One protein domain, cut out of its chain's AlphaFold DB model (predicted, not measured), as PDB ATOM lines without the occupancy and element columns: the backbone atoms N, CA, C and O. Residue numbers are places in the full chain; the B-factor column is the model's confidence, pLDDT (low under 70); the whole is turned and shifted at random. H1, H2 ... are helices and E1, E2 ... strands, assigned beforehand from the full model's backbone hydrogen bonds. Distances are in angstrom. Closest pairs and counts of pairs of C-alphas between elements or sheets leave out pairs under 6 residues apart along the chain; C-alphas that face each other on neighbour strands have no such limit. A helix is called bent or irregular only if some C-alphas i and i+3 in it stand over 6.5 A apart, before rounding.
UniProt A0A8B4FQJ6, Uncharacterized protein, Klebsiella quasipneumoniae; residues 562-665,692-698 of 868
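Overview. This is residues 562 to 665 and 692 to 698 of the 868 residues of an uncharacterized protein of Klebsiella quasipneumoniae (UniProt A0A8B4FQJ6). The model is a long, loose chain of small parts: at one end the bent helix H1 and helix H2 make a V, with residues 579 to 585 of the turn side sticking out. In the middle sit short H3, H6 and the strand pair E1 and E4, and at the other end the hairpin of E2 and E3 with its big loop and little H4, while H5 sticks out alone. The printed part has 111 residues with six named helices and four named strands, in the order H1 H2 H3 E1 H4 E2 E3 H5 H6 E4; of the 65 residues in named elements helices hold 53 and strands 12, the class being mostly helix, and each of its two sheets, E1 - E4 and E2 - E3, is antiparallel. It is loose, with a radius of gyration of the C-alphas of 16.8 A, and elongated, spanning 52 by 29 by 26 A.

Arrangement. Look first at E1, residues 624 to 626, and E4, residues 696 to 698: they are antiparallel at 146 degrees, with N 625 and O 697 within hydrogen-bond range at 2.8 A. Then find H3, residues 619 to 623, joined to E1 by a tight link; the closest C-alphas of H3 and E4 are those of Ala 623 and Phe 698, 5.9 A apart. H6, residues 692 to 695, is close to H3 but not clearly touching, the closest C-alphas being those of Tyr 620 and Leu 692, 7.8 A. H1, residues 562 to 580, was assigned as one helix by its hydrogen bonds but is bent, C-alphas 569 and 572 being 6.5 A apart; its arms are H1a, 562 to 569, and H1b, 572 to 580, at a shallow tilt of 24 degrees. H1a touches H3, closest at the C-alphas of Leu 562 and Trp 622, 5.2 A. H1b and H2, residues 587 to 601, form a helical hairpin, opposite ways at a steep tilt of 39 degrees; they only just touch, with 3 pairs of C-alphas within 8 A, through residue 588 of H2 alone, closest to Ile 575 at 7.0 A between C-alphas. E2, residues 637 to 639, and E3, residues 655 to 657, form an antiparallel hairpin, with N 655 and O 639 within hydrogen-bond range at 2.8 A; both strands are apart from H1a, H1b, H2 and H3. H4, residues 631 to 634, comes within 6.2 A of E2, between the C-alphas of Ala 631 and Ile 637. H5, residues 660 to 665, stands free. Every O i to N i+4 pair is within hydrogen-bond range in H1a, H1b, H2 and H3, and 1 of 2 in H5; H4 and H6 are too short for such a pair.

Along the chain. Find C-alpha 562 at (86.059, -32.933, 13.593), where H1a begins; H1b spans 12.9 A. H2 runs 20.8 A from C-alpha 587 at (88.690, -32.504, -7.198). H5 is 9.6 A long, and E4 ends at C-alpha 698, (89.320, -20.832, 14.460).

Size, cuts and confidence. The C-alphas farthest apart are those of Ser 582 and Thr 633, 54.2 A. Residues 666 to 691 are not printed, and C-alphas 665 and 692 are 24.4 A apart across that cut. The links H2 to H3 and E2 to E3 are long. Confidence is under 70 at residues 582 to 585 and 629 to 635.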
ATOM      1  N   LEU A 562      86.468 -33.115  14.989       85.69
ATOM      2  CA  LEU A 562      86.059 -32.933  13.593       85.69
ATOM      3  C   LEU A 562      87.165 -32.294  12.744       85.69
ATOM      4  O   LEU A 562      87.365 -32.707  11.611       85.69
ATOM      5  N   ALA A 563      87.927 -31.339  13.289       86.44
ATOM      6  CA  ALA A 563      89.081 -30.770  12.593       86.44
ATOM      7  C   ALA A 563      90.173 -31.818  12.338       86.44
ATOM      8  O   ALA A 563      90.719 -31.867  11.240       86.44
ATOM      9  N   LEU A 564      90.463 -32.675  13.322       86.62
ATOM     10  CA  LEU A 564      91.411 -33.782  13.178       86.62
ATOM     11  C   LEU A 564      90.915 -34.831  12.178       86.62
ATOM     12  O   LEU A 564      91.689 -35.284  11.346       86.62
ATOM     13  N   ASP A 565      89.636 -35.193  12.222       88.88
ATOM     14  CA  ASP A 565      89.031 -36.095  11.241       88.88
ATOM     15  C   ASP A 565      89.143 -35.508   9.822       88.88
ATOM     16  O   ASP A 565      89.791 -36.080   8.945       88.88
ATOM     17  N   TYR A 566      88.618 -34.300   9.605       88.56
ATOM     18  CA  TYR A 566      88.555 -33.697   8.272       88.56
ATOM     19  C   TYR A 566      89.952 -33.424   7.702       88.56
ATOM     20  O   TYR A 566      90.193 -33.694   6.524       88.56
ATOM     21  N   ILE A 567      90.892 -32.925   8.514       87.19
ATOM     22  CA  ILE A 567      92.249 -32.607   8.052       87.19
ATOM     23  C   ILE A 567      93.130 -33.862   8.038       87.19
ATOM     24  O   ILE A 567      93.605 -34.259   6.973       87.19
ATOM     25  N   ASP A 568      93.350 -34.490   9.193       85.88
ATOM     26  CA  ASP A 568      94.393 -35.508   9.360       85.88
ATOM     27  C   ASP A 568      93.937 -36.897   8.879       85.88
ATOM     28  O   ASP A 568      94.767 -37.671   8.402       85.88
ATOM     29  N   GLN A 569      92.640 -37.225   8.971       87.12
ATOM     30  CA  GLN A 569      92.117 -38.547   8.588       87.12
ATOM     31  C   GLN A 569      91.533 -38.585   7.172       87.12
ATOM     32  O   GLN A 569      91.538 -39.645   6.547       87.12
ATOM     33  N   ARG A 570      91.073 -37.448   6.634       88.56
ATOM     34  CA  ARG A 570      90.455 -37.390   5.298       88.56
ATOM     35  C   ARG A 570      91.309 -36.647   4.274       88.56
ATOM     36  O   ARG A 570      91.757 -37.259   3.304       88.56
ATOM     37  N   LEU A 571      91.584 -35.356   4.479       87.06
ATOM     38  CA  LEU A 571      92.294 -34.526   3.494       87.06
ATOM     39  C   LEU A 571      93.756 -34.940   3.299       87.06
ATOM     40  O   LEU A 571      94.186 -35.129   2.162       87.06
ATOM     41  N   VAL A 572      94.528 -35.109   4.376       87.25
ATOM     42  CA  VAL A 572      95.950 -35.482   4.281       87.25
ATOM     43  C   VAL A 572      96.128 -36.847   3.597       87.25
ATOM     44  O   VAL A 572      96.944 -36.939   2.673       87.25
ATOM     45  N   PRO A 573      95.372 -37.905   3.953       86.75
ATOM     46  CA  PRO A 573      95.421 -39.171   3.227       86.75
ATOM     47  C   PRO A 573      94.968 -39.050   1.771       86.75
ATOM     48  O   PRO A 573      95.610 -39.634   0.904       86.75
ATOM     49  N   ALA A 574      93.939 -38.249   1.470       85.12
ATOM     50  CA  ALA A 574      93.516 -38.001   0.091       85.12
ATOM     51  C   ALA A 574      94.629 -37.342  -0.743       85.12
ATOM     52  O   ALA A 574      94.892 -37.766  -1.867       85.12
ATOM     53  N   ILE A 575      95.345 -36.364  -0.179       86.62
ATOM     54  CA  ILE A 575      96.508 -35.728  -0.815       86.62
ATOM     55  C   ILE A 575      97.638 -36.742  -1.041       86.62
ATOM     56  O   ILE A 575      98.277 -36.722  -2.092       86.62
ATOM     57  N   ARG A 576      97.885 -37.654  -0.092       84.94
ATOM     58  CA  ARG A 576      98.881 -38.727  -0.263       84.94
ATOM     59  C   ARG A 576      98.481 -39.692  -1.379       84.94
ATOM     60  O   ARG A 576      99.285 -39.936  -2.273       84.94
ATOM     61  N   LEU A 577      97.228 -40.148  -1.392       82.69
ATOM     62  CA  LEU A 577      96.683 -41.009  -2.447       82.69
ATOM     63  C   LEU A 577      96.750 -40.341  -3.825       82.69
ATOM     64  O   LEU A 577      97.096 -40.996  -4.806       82.69
ATOM     65  N   LEU A 578      96.481 -39.033  -3.907       84.25
ATOM     66  CA  LEU A 578      96.617 -38.256  -5.140       84.25
ATOM     67  C   LEU A 578      98.043 -38.326  -5.712       84.25
ATOM     68  O   LEU A 578      98.210 -38.340  -6.930       84.25
ATOM     69  N   ARG A 579      99.069 -38.399  -4.853       82.56
ATOM     70  CA  ARG A 579     100.470 -38.512  -5.290       82.56
ATOM     71  C   ARG A 579     100.844 -39.911  -5.774       82.56
ATOM     72  O   ARG A 579     101.798 -40.049  -6.534       82.56
ATOM     73  N   GLU A 580     100.130 -40.936  -5.326       81.50
ATOM     74  CA  GLU A 580     100.399 -42.338  -5.663       81.50
ATOM     75  C   GLU A 580      99.621 -42.795  -6.907       81.50
ATOM     76  O   GLU A 580     100.076 -43.664  -7.653       81.50
ATOM     77  N   GLN A 581      98.457 -42.196  -7.168       71.06
ATOM     78  CA  GLN A 581      97.595 -42.575  -8.284       71.06
ATOM     79  C   GLN A 581      98.102 -42.043  -9.634       71.06
ATOM     80  O   GLN A 581      98.606 -40.929  -9.764       71.06
ATOM     81  N   SER A 582      97.940 -42.863 -10.678       58.50
ATOM     82  CA  SER A 582      98.318 -42.509 -12.056       58.50
ATOM     83  C   SER A 582      97.225 -41.735 -12.803       58.50
ATOM     84  O   SER A 582      97.511 -41.083 -13.804       58.50
ATOM     85  N   THR A 583      95.978 -41.798 -12.327       59.47
ATOM     86  CA  THR A 583      94.826 -41.097 -12.907       59.47
ATOM     87  C   THR A 583      94.667 -39.697 -12.309       59.47
ATOM     88  O   THR A 583      94.577 -39.582 -11.083       59.47
ATOM     89  N   PRO A 584      94.581 -38.637 -13.132       62.25
ATOM     90  CA  PRO A 584      94.402 -37.279 -12.639       62.25
ATOM     91  C   PRO A 584      93.022 -37.104 -11.989       62.25
ATOM     92  O   PRO A 584      91.989 -37.352 -12.608       62.25
ATOM     93  N   ARG A 585      93.023 -36.675 -10.722       69.94
ATOM     94  CA  ARG A 585      91.849 -36.230  -9.968       69.94
ATOM     95  C   ARG A 585      92.015 -34.754  -9.600       69.94
ATOM     96  O   ARG A 585      92.842 -34.420  -8.755       69.94
ATOM     97  N   ASP A 586      91.243 -33.882 -10.245       77.44
ATOM     98  CA  ASP A 586      91.307 -32.424 -10.036       77.44
ATOM     99  C   ASP A 586      90.442 -31.936  -8.860       77.44
ATOM    100  O   ASP A 586      90.538 -30.778  -8.443       77.44
ATOM    101  N   ASP A 587      89.601 -32.808  -8.302       82.44
ATOM    102  CA  ASP A 587      88.690 -32.504  -7.198       82.44
ATOM    103  C   ASP A 587      89.435 -32.174  -5.893       82.44
ATOM    104  O   ASP A 587      89.108 -31.175  -5.251       82.44
ATOM    105  N   ILE A 588      90.473 -32.940  -5.531       85.44
ATOM    106  CA  ILE A 588      91.283 -32.707  -4.320       85.44
ATOM    107  C   ILE A 588      92.059 -31.383  -4.403       85.44
ATOM    108  O   ILE A 588      91.907 -30.563  -3.489       85.44
ATOM    109  N   PRO A 589      92.852 -31.095  -5.463       84.94
ATOM    110  CA  PRO A 589      93.544 -29.811  -5.572       84.94
ATOM    111  C   PRO A 589      92.598 -28.611  -5.558       84.94
ATOM    112  O   PRO A 589      92.914 -27.571  -4.970       84.94
ATOM    113  N   LEU A 590      91.426 -28.741  -6.191       84.69
ATOM    114  CA  LEU A 590      90.410 -27.697  -6.191       84.69
ATOM    115  C   LEU A 590      89.843 -27.471  -4.786       84.69
ATOM    116  O   LEU A 590      89.764 -26.321  -4.349       84.69
ATOM    117  N   LEU A 591      89.479 -28.543  -4.079       87.38
ATOM    118  CA  LEU A 591      88.948 -28.494  -2.719       87.38
ATOM    119  C   LEU A 591      89.952 -27.866  -1.744       87.38
ATOM    120  O   LEU A 591      89.601 -26.945  -1.010       87.38
ATOM    121  N   TRP A 592      91.213 -28.299  -1.792       88.19
ATOM    122  CA  TRP A 592      92.287 -27.782  -0.939       88.19
ATOM    123  C   TRP A 592      92.541 -26.286  -1.164       88.19
ATOM    124  O   TRP A 592      92.664 -25.513  -0.211       88.19
ATOM    125  N   ARG A 593      92.534 -25.844  -2.429       86.94
ATOM    126  CA  ARG A 593      92.650 -24.422  -2.782       86.94
ATOM    127  C   ARG A 593      91.448 -23.611  -2.296       86.94
ATOM    128  O   ARG A 593      91.622 -22.488  -1.827       86.94
ATOM    129  N   GLN A 594      90.234 -24.154  -2.419       87.75
ATOM    130  CA  GLN A 594      89.017 -23.498  -1.930       87.75
ATOM    131  C   GLN A 594      89.029 -23.355  -0.405       87.75
ATOM    132  O   GLN A 594      88.740 -22.266   0.082       87.75
ATOM    133  N   LEU A 595      89.437 -24.398   0.323       91.31
ATOM    134  CA  LEU A 595      89.588 -24.369   1.777       91.31
ATOM    135  C   LEU A 595      90.633 -23.334   2.214       91.31
ATOM    136  O   LEU A 595      90.341 -22.488   3.054       91.31
ATOM    137  N   GLY A 596      91.829 -23.351   1.614       90.00
ATOM    138  CA  GLY A 596      92.884 -22.379   1.931       90.00
ATOM    139  C   GLY A 596      92.430 -20.936   1.704       90.00
ATOM    140  O   GLY A 596      92.651 -20.066   2.547       90.00
ATOM    141  N   LYS A 597      91.703 -20.697   0.605       89.94
ATOM    142  CA  LYS A 597      91.083 -19.401   0.321       89.94
ATOM    143  C   LYS A 597      90.024 -19.033   1.367       89.94
ATOM    144  O   LYS A 597      90.056 -17.912   1.859       89.94
ATOM    145  N   ALA A 598      89.123 -19.946   1.727       90.12
ATOM    146  CA  ALA A 598      88.087 -19.697   2.732       90.12
ATOM    147  C   ALA A 598      88.690 -19.340   4.101       90.12
ATOM    148  O   ALA A 598      88.262 -18.369   4.722       90.12
ATOM    149  N   VAL A 599      89.748 -20.046   4.519       93.12
ATOM    150  CA  VAL A 599      90.485 -19.774   5.764       93.12
ATOM    151  C   VAL A 599      91.135 -18.388   5.743       93.12
ATOM    152  O   VAL A 599      90.970 -17.633   6.695       93.12
ATOM    153  N   LEU A 600      91.812 -18.000   4.655       91.00
ATOM    154  CA  LEU A 600      92.415 -16.662   4.525       91.00
ATOM    155  C   LEU A 600      91.381 -15.531   4.452       91.00
ATOM    156  O   LEU A 600      91.654 -14.403   4.861       91.00
ATOM    157  N   GLN A 601      90.198 -15.822   3.914       88.38
ATOM    158  CA  GLN A 601      89.094 -14.870   3.786       88.38
ATOM    159  C   GLN A 601      88.205 -14.798   5.029       88.38
ATOM    160  O   GLN A 601      87.364 -13.902   5.081       88.38
ATOM    161  N   HIS A 602      88.390 -15.711   5.991       89.81
ATOM    162  CA  HIS A 602      87.485 -15.939   7.125       89.81
ATOM    163  C   HIS A 602      86.039 -16.180   6.658       89.81
ATOM    164  O   HIS A 602      85.082 -15.749   7.289       89.81
ATOM    165  N   ASP A 603      85.868 -16.880   5.529       89.25
ATOM    166  CA  ASP A 603      84.551 -17.287   5.023       89.25
ATOM    167  C   ASP A 603      84.036 -18.468   5.860       89.25
ATOM    168  O   ASP A 603      84.091 -19.626   5.452       89.25
ATOM    169  N   LEU A 604      83.607 -18.173   7.090       90.75
ATOM    170  CA  LEU A 604      83.175 -19.169   8.073       90.75
ATOM    171  C   LEU A 604      81.916 -19.934   7.630       90.75
ATOM    172  O   LEU A 604      81.699 -21.061   8.072       90.75
ATOM    173  N   ALA A 605      81.124 -19.360   6.722       88.31
ATOM    174  CA  ALA A 605      79.962 -19.994   6.100       88.31
ATOM    175  C   ALA A 605      80.323 -20.870   4.886       88.31
ATOM    176  O   ALA A 605      79.437 -21.433   4.243       88.31
ATOM    177  N   TRP A 606      81.608 -20.974   4.528       91.75
ATOM    178  CA  TRP A 606      82.041 -21.780   3.396       91.75
ATOM    179  C   TRP A 606      81.679 -23.253   3.587       91.75
ATOM    180  O   TRP A 606      82.055 -23.872   4.581       91.75
ATOM    181  N   GLU A 607      81.020 -23.821   2.581       87.25
ATOM    182  CA  GLU A 607      80.793 -25.255   2.435       87.25
ATOM    183  C   GLU A 607      81.391 -25.745   1.099       87.25
ATOM    184  O   GLU A 607      81.235 -25.101   0.050       87.25
ATOM    185  N   PRO A 608      82.077 -26.896   1.082       78.19
ATOM    186  CA  PRO A 608      82.639 -27.446  -0.151       78.19
ATOM    187  C   PRO A 608      81.581 -28.056  -1.088       78.19
ATOM    188  O   PRO A 608      81.848 -28.223  -2.283       78.19
ATOM    189  N   GLY A 609      80.358 -28.301  -0.601       77.06
ATOM    190  CA  GLY A 609      79.315 -29.047  -1.313       77.06
ATOM    191  C   GLY A 609      79.637 -30.546  -1.399       77.06
ATOM    192  O   GLY A 609      80.605 -31.011  -0.801       77.06
ATOM    193  N   LYS A 610      78.842 -31.317  -2.157       77.31
ATOM    194  CA  LYS A 610      79.073 -32.766  -2.330       77.31
ATOM    195  C   LYS A 610      80.478 -33.036  -2.878       77.31
ATOM    196  O   LYS A 610      80.829 -32.540  -3.947       77.31
ATOM    197  N   ASN A 611      81.246 -33.850  -2.162       80.06
ATOM    198  CA  ASN A 611      82.592 -34.283  -2.533       80.06
ATOM    199  C   ASN A 611      82.801 -35.752  -2.147       80.06
ATOM    200  O   ASN A 611      82.035 -36.302  -1.364       80.06
ATOM    201  N   ALA A 612      83.840 -36.378  -2.700       75.31
ATOM    202  CA  ALA A 612      84.147 -37.794  -2.491       75.31
ATOM    203  C   ALA A 612      84.773 -38.118  -1.117       75.31
ATOM    204  O   ALA A 612      85.138 -39.264  -0.880       75.31
ATOM    205  N   PHE A 613      84.943 -37.118  -0.247       75.69
ATOM    206  CA  PHE A 613      85.646 -37.226   1.036       75.69
ATOM    207  C   PHE A 613      84.718 -36.954   2.228       75.69
ATOM    208  O   PHE A 613      85.188 -36.789   3.353       75.69
ATOM    209  N   ASP A 614      83.406 -36.876   1.976       80.44
ATOM    210  CA  ASP A 614      82.355 -36.648   2.972       80.44
ATOM    211  C   ASP A 614      82.592 -35.411   3.854       80.44
ATOM    212  O   ASP A 614      82.217 -35.374   5.023       80.44
ATOM    213  N   ILE A 615      83.247 -34.383   3.308       81.69
ATOM    214  CA  ILE A 615      83.409 -33.092   3.982       81.69
ATOM    215  C   ILE A 615      82.160 -32.274   3.667       81.69
ATOM    216  O   ILE A 615      82.100 -31.622   2.637       81.69
ATOM    217  N   ASP A 616      81.130 -32.346   4.491       82.31
ATOM    218  CA  ASP A 616      79.772 -31.900   4.143       82.31
ATOM    219  C   ASP A 616      79.221 -30.778   5.037       82.31
ATOM    220  O   ASP A 616      78.074 -30.364   4.875       82.31
ATOM    221  N   LEU A 617      80.044 -30.259   5.950       86.25
ATOM    222  CA  LEU A 617      79.673 -29.206   6.894       86.25
ATOM    223  C   LEU A 617      80.336 -27.866   6.557       86.25
ATOM    224  O   LEU A 617      81.460 -27.810   6.048       86.25
ATOM    225  N   GLU A 618      79.654 -26.779   6.917       89.00
ATOM    226  CA  GLU A 618      80.175 -25.416   6.872       89.00
ATOM    227  C   GLU A 618      81.416 -25.273   7.764       89.00
ATOM    228  O   GLU A 618      81.512 -25.885   8.833       89.00
ATOM    229  N   LEU A 619      82.354 -24.420   7.348       91.31
ATOM    230  CA  LEU A 619      83.655 -24.246   7.993       91.31
ATOM    231  C   LEU A 619      83.539 -23.993   9.503       91.31
ATOM    232  O   LEU A 619      84.242 -24.633  10.283       91.31
ATOM    233  N   TYR A 620      82.617 -23.125   9.933       89.06
ATOM    234  CA  TYR A 620      82.440 -22.799  11.353       89.06
ATOM    235  C   TYR A 620      82.034 -23.996  12.225       89.06
ATOM    236  O   TYR A 620      82.319 -23.992  13.420       89.06
ATOM    237  N   LYS A 621      81.386 -25.026  11.662       87.69
ATOM    238  CA  LYS A 621      80.889 -26.173  12.439       87.69
ATOM    239  C   LYS A 621      81.992 -27.148  12.832       87.69
ATOM    240  O   LYS A 621      81.891 -27.787  13.875       87.69
ATOM    241  N   TRP A 622      83.023 -27.289  12.001       89.06
ATOM    242  CA  TRP A 622      84.084 -28.274  12.222       89.06
ATOM    243  C   TRP A 622      85.450 -27.642  12.511       89.06
ATOM    244  O   TRP A 622      86.260 -28.250  13.211       89.06
ATOM    245  N   ALA A 623      85.713 -26.433  12.000       90.75
ATOM    246  CA  ALA A 623      87.015 -25.773  12.089       90.75
ATOM    247  C   ALA A 623      87.103 -24.701  13.190       90.75
ATOM    248  O   ALA A 623      88.190 -24.181  13.469       90.75
ATOM    249  N   CYS A 624      85.977 -24.348  13.812       90.62
ATOM    250  CA  CYS A 624      85.896 -23.278  14.800       90.62
ATOM    251  C   CYS A 624      85.397 -23.769  16.160       90.62
ATOM    252  O   CYS A 624      84.806 -24.839  16.293       90.62
ATOM    253  N   PHE A 625      85.653 -22.948  17.171       87.12
ATOM    254  CA  PHE A 625      85.111 -23.062  18.515       87.12
ATOM    255  C   PHE A 625      84.190 -21.861  18.779       87.12
ATOM    256  O   PHE A 625      84.373 -20.791  18.187       87.12
ATOM    257  N   GLU A 626      83.183 -22.035  19.632       85.31
ATOM    258  CA  GLU A 626      82.283 -20.950  20.044       85.31
ATOM    259  C   GLU A 626      82.933 -20.181  21.193       85.31
ATOM    260  O   GLU A 626      83.402 -20.776  22.166       85.31
ATOM    261  N   LYS A 627      82.994 -18.855  21.088       83.94
ATOM    262  CA  LYS A 627      83.659 -18.036  22.100       83.94
ATOM    263  C   LYS A 627      82.850 -18.011  23.401       83.94
ATOM    264  O   LYS A 627      81.619 -17.928  23.357       83.94
ATOM    265  N   PRO A 628      83.514 -18.010  24.571       79.06
ATOM    266  CA  PRO A 628      82.838 -17.806  25.848       79.06
ATOM    267  C   PRO A 628      82.058 -16.483  25.855       79.06
ATOM    268  O   PRO A 628      82.603 -15.446  25.486       79.06
ATOM    269  N   LYS A 629      80.799 -16.496  26.317       67.75
ATOM    270  CA  LYS A 629      79.888 -15.328  26.258       67.75
ATOM    271  C   LYS A 629      80.464 -14.054  26.898       67.75
ATOM    272  O   LYS A 629      80.212 -12.960  26.409       67.75
ATOM    273  N   LEU A 630      81.239 -14.201  27.974       61.22
ATOM    274  CA  LEU A 630      81.863 -13.101  28.723       61.22
ATOM    275  C   LEU A 630      83.205 -12.635  28.125       61.22
ATOM    276  O   LEU A 630      83.726 -11.596  28.517       61.22
ATOM    277  N   ALA A 631      83.757 -13.355  27.142       59.09
ATOM    278  CA  ALA A 631      84.974 -12.939  26.444       59.09
ATOM    279  C   ALA A 631      84.717 -11.824  25.409       59.09
ATOM    280  O   ALA A 631      85.671 -11.239  24.899       59.09
ATOM    281  N   ASN A 632      83.449 -11.499  25.119       53.34
ATOM    282  CA  ASN A 632      83.079 -10.433  24.183       53.34
ATOM    283  C   ASN A 632      83.350  -9.017  24.735       53.34
ATOM    284  O   ASN A 632      83.469  -8.088  23.944       53.34
ATOM    285  N   THR A 633      83.490  -8.850  26.058       44.19
ATOM    286  CA  THR A 633      83.725  -7.547  26.716       44.19
ATOM    287  C   THR A 633      85.205  -7.246  26.990       44.19
ATOM    288  O   THR A 633      85.644  -6.135  26.719       44.19
ATOM    289  N   ASP A 634      86.000  -8.225  27.448       46.94
ATOM    290  CA  ASP A 634      87.444  -8.050  27.745       46.94
ATOM    291  C   ASP A 634      88.379  -8.537  26.615       46.94
ATOM    292  O   ASP A 634      89.596  -8.324  26.649       46.94
ATOM    293  N   GLY A 635      87.837  -9.229  25.606       59.75
ATOM    294  CA  GLY A 635      88.537  -9.616  24.375       59.75
ATOM    295  C   GLY A 635      89.632 -10.684  24.515       59.75
ATOM    296  O   GLY A 635      90.270 -11.028  23.516       59.75
ATOM    297  N   LYS A 636      89.879 -11.227  25.717       77.62
ATOM    298  CA  LYS A 636      90.894 -12.269  25.950       77.62
ATOM    299  C   LYS A 636      90.238 -13.625  26.178       77.62
ATOM    300  O   LYS A 636      89.406 -13.786  27.059       77.62
ATOM    301  N   ILE A 637      90.664 -14.606  25.391       85.88
ATOM    302  CA  ILE A 637      90.226 -15.998  25.496       85.88
ATOM    303  C   ILE A 637      91.410 -16.825  25.981       85.88
ATOM    304  O   ILE A 637      92.541 -16.624  25.530       85.88
ATOM    305  N   TRP A 638      91.144 -17.765  26.876       85.12
ATOM    306  CA  TRP A 638      92.116 -18.712  27.409       85.12
ATOM    307  C   TRP A 638      91.670 -20.132  27.079       85.12
ATOM    308  O   TRP A 638      90.473 -20.387  26.970       85.12
ATOM    309  N   TYR A 639      92.600 -21.061  26.891       85.25
ATOM    310  CA  TYR A 639      92.252 -22.454  26.616       85.25
ATOM    311  C   TYR A 639      93.201 -23.438  27.295       85.25
ATOM    312  O   TYR A 639      94.377 -23.141  27.504       85.25
ATOM    313  N   SER A 640      92.687 -24.622  27.631       83.06
ATOM    314  CA  SER A 640      93.508 -25.733  28.124       83.06
ATOM    315  C   SER A 640      94.015 -26.553  26.934       83.06
ATOM    316  O   SER A 640      93.192 -27.099  26.196       83.06
ATOM    317  N   PRO A 641      95.335 -26.703  26.742       80.19
ATOM    318  CA  PRO A 641      95.873 -27.537  25.669       80.19
ATOM    319  C   PRO A 641      95.623 -29.039  25.897       80.19
ATOM    320  O   PRO A 641      95.664 -29.803  24.938       80.19
ATOM    321  N   GLN A 642      95.343 -29.477  27.136       77.38
ATOM    322  CA  GLN A 642      95.021 -30.885  27.410       77.38
ATOM    323  C   GLN A 642      93.566 -31.229  27.075       77.38
ATOM    324  O   GLN A 642      93.289 -32.304  26.549       77.38
ATOM    325  N   THR A 643      92.628 -30.337  27.407       75.19
ATOM    326  CA  THR A 643      91.183 -30.622  27.308       75.19
ATOM    327  C   THR A 643      90.487 -29.908  26.152       75.19
ATOM    328  O   THR A 643      89.351 -30.258  25.831       75.19
ATOM    329  N   TRP A 644      91.141 -28.922  25.522       81.31
ATOM    330  CA  TRP A 644      90.566 -28.035  24.499       81.31
ATOM    331  C   TRP A 644      89.264 -27.357  24.950       81.31
ATOM    332  O   TRP A 644      88.328 -27.151  24.177       81.31
ATOM    333  N   GLN A 645      89.198 -27.026  26.238       80.19
ATOM    334  CA  GLN A 645      88.156 -26.179  26.805       80.19
ATOM    335  C   GLN A 645      88.582 -24.713  26.734       80.19
ATOM    336  O   GLN A 645      89.762 -24.405  26.922       80.19
ATOM    337  N   PHE A 646      87.618 -23.829  26.474       82.75
ATOM    338  CA  PHE A 646      87.824 -22.394  26.296       82.75
ATOM    339  C   PHE A 646      87.173 -21.608  27.437       82.75
ATOM    340  O   PHE A 646      86.052 -21.903  27.848       82.75
ATOM    341  N   PHE A 647      87.880 -20.589  27.919       80.50
ATOM    342  CA  PHE A 647      87.558 -19.818  29.113       80.50
ATOM    343  C   PHE A 647      87.718 -18.316  28.851       80.50
ATOM    344  O   PHE A 647      88.503 -17.889  28.003       80.50
ATOM    345  N   ASP A 648      86.968 -17.511  29.594       80.38
ATOM    346  CA  ASP A 648      87.019 -16.045  29.603       80.38
ATOM    347  C   ASP A 648      88.078 -15.489  30.573       80.38
ATOM    348  O   ASP A 648      88.495 -14.340  30.453       80.38
ATOM    349  N   LYS A 649      88.553 -16.307  31.521       78.56
ATOM    350  CA  LYS A 649      89.510 -15.909  32.562       78.56
ATOM    351  C   LYS A 649      90.795 -16.725  32.509       78.56
ATOM    352  O   LYS A 649      90.793 -17.902  32.152       78.56
ATOM    353  N   ALA A 650      91.891 -16.084  32.908       81.88
ATOM    354  CA  ALA A 650      93.166 -16.757  33.103       81.88
ATOM    355  C   ALA A 650      93.084 -17.704  34.311       81.88
ATOM    356  O   ALA A 650      92.494 -17.360  35.335       81.88
ATOM    357  N   ALA A 651      93.712 -18.868  34.195       77.88
ATOM    358  CA  ALA A 651      93.917 -19.810  35.288       77.88
ATOM    359  C   ALA A 651      95.229 -20.574  35.064       77.88
ATOM    360  O   ALA A 651      95.785 -20.562  33.961       77.88
ATOM    361  N   GLU A 652      95.730 -21.223  36.112       78.44
ATOM    362  CA  GLU A 652      96.954 -22.022  36.043       78.44
ATOM    363  C   GLU A 652      96.818 -23.139  34.989       78.44
ATOM    364  O   GLU A 652      95.811 -23.842  34.930       78.44
ATOM    365  N   GLY A 653      97.815 -23.264  34.109       77.38
ATOM    366  CA  GLY A 653      97.815 -24.238  33.010       77.38
ATOM    367  C   GLY A 653      97.021 -23.840  31.754       77.38
ATOM    368  O   GLY A 653      97.059 -24.583  30.771       77.38
ATOM    369  N   LEU A 654      96.339 -22.687  31.737       81.25
ATOM    370  CA  LEU A 654      95.664 -22.172  30.538       81.25
ATOM    371  C   LEU A 654      96.590 -21.293  29.686       81.25
ATOM    372  O   LEU A 654      97.357 -20.479  30.199       81.25
ATOM    373  N   LEU A 655      96.465 -21.406  28.364       83.94
ATOM    374  CA  LEU A 655      97.187 -20.593  27.387       83.94
ATOM    375  C   LEU A 655      96.288 -19.504  26.804       83.94
ATOM    376  O   LEU A 655      95.109 -19.735  26.535       83.94
ATOM    377  N   GLN A 656      96.848 -18.319  26.562       87.19
ATOM    378  CA  GLN A 656      96.108 -17.232  25.926       87.19
ATOM    379  C   GLN A 656      95.919 -17.515  24.429       87.19
ATOM    380  O   GLN A 656      96.886 -17.677  23.682       87.19
ATOM    381  N   TYR A 657      94.674 -17.497  23.961       87.06
ATOM    382  CA  TYR A 657      94.344 -17.540  22.542       87.06
ATOM    383  C   TYR A 657      94.544 -16.151  21.920       87.06
ATOM    384  O   TYR A 657      93.774 -15.224  22.171       87.06
ATOM    385  N   ASN A 658      95.603 -15.989  21.120       84.12
ATOM    386  CA  ASN A 658      95.926 -14.715  20.471       84.12
ATOM    387  C   ASN A 658      96.424 -14.884  19.020       84.12
ATOM    388  O   ASN A 658      97.597 -14.633  18.721       84.12
ATOM    389  N   PRO A 659      95.537 -15.282  18.093       84.44
ATOM    390  CA  PRO A 659      95.879 -15.385  16.676       84.44
ATOM    391  C   PRO A 659      96.124 -14.018  16.006       84.44
ATOM    392  O   PRO A 659      96.735 -13.969  14.940       84.44
ATOM    393  N   GLN A 660      95.728 -12.892  16.624       83.50
ATOM    394  CA  GLN A 660      95.948 -11.543  16.073       83.50
ATOM    395  C   GLN A 660      97.442 -11.234  15.902       83.50
ATOM    396  O   GLN A 660      97.818 -10.494  14.994       83.50
ATOM    397  N   ARG A 661      98.311 -11.856  16.710       81.12
ATOM    398  CA  ARG A 661      99.766 -11.735  16.556       81.12
ATOM    399  C   ARG A 661     100.270 -12.174  15.175       81.12
ATOM    400  O   ARG A 661     101.250 -11.614  14.702       81.12
ATOM    401  N   LEU A 662      99.609 -13.124  14.509       85.44
ATOM    402  CA  LEU A 662      99.978 -13.544  13.149       85.44
ATOM    403  C   LEU A 662      99.757 -12.414  12.133       85.44
ATOM    404  O   LEU A 662     100.546 -12.235  11.208       85.44
ATOM    405  N   TYR A 663      98.708 -11.618  12.335       87.38
ATOM    406  CA  TYR A 663      98.330 -10.522  11.448       87.38
ATOM    407  C   TYR A 663      99.149  -9.251  11.671       87.38
ATOM    408  O   TYR A 663      99.259  -8.445  10.753       87.38
ATOM    409  N   GLN A 664      99.792  -9.086  12.830       84.31
ATOM    410  CA  GLN A 664     100.689  -7.949  13.077       84.31
ATOM    411  C   GLN A 664     101.815  -7.880  12.033       84.31
ATOM    412  O   GLN A 664     102.135  -6.801  11.544       84.31
ATOM    413  N   TYR A 665     102.364  -9.027  11.620       84.56
ATOM    414  CA  TYR A 665     103.401  -9.080  10.582       84.56
ATOM    415  C   TYR A 665     102.862  -8.741   9.186       84.56
ATOM    416  O   TYR A 665     103.559  -8.120   8.389       84.56
ATOM    417  N   LEU A 692      79.215 -14.283  12.730       83.44
ATOM    418  CA  LEU A 692      79.945 -15.549  12.792       83.44
ATOM    419  C   LEU A 692      81.354 -15.342  13.335       83.44
ATOM    420  O   LEU A 692      81.772 -16.092  14.206       83.44
ATOM    421  N   GLU A 693      82.070 -14.324  12.864       85.69
ATOM    422  CA  GLU A 693      83.396 -13.976  13.375       85.69
ATOM    423  C   GLU A 693      83.351 -13.464  14.808       85.69
ATOM    424  O   GLU A 693      84.321 -13.641  15.533       85.69
ATOM    425  N   GLU A 694      82.261 -12.826  15.233       81.50
ATOM    426  CA  GLU A 694      82.072 -12.416  16.621       81.50
ATOM    427  C   GLU A 694      81.823 -13.624  17.521       81.50
ATOM    428  O   GLU A 694      82.451 -13.732  18.571       81.50
ATOM    429  N   ARG A 695      80.992 -14.573  17.089       81.12
ATOM    430  CA  ARG A 695      80.594 -15.743  17.881       81.12
ATOM    431  C   ARG A 695      81.605 -16.886  17.854       81.12
ATOM    432  O   ARG A 695      81.758 -17.587  18.852       81.12
ATOM    433  N   TYR A 696      82.297 -17.078  16.739       87.00
ATOM    434  CA  TYR A 696      83.196 -18.202  16.508       87.00
ATOM    435  C   TYR A 696      84.621 -17.734  16.222       87.00
ATOM    436  O   TYR A 696      84.860 -16.652  15.689       87.00
ATOM    437  N   ALA A 697      85.593 -18.560  16.586       88.81
ATOM    438  CA  ALA A 697      86.998 -18.364  16.251       88.81
ATOM    439  C   ALA A 697      87.614 -19.680  15.773       88.81
ATOM    440  O   ALA A 697      87.165 -20.757  16.160       88.81
ATOM    441  N   PHE A 698      88.642 -19.620  14.924       91.56
ATOM    442  CA  PHE A 698      89.320 -20.832  14.460       91.56
ATOM    443  C   PHE A 698      89.903 -21.617  15.631       91.56
ATOM    444  O   PHE A 698      90.614 -21.062  16.474       91.56
TER     445      PHE A 698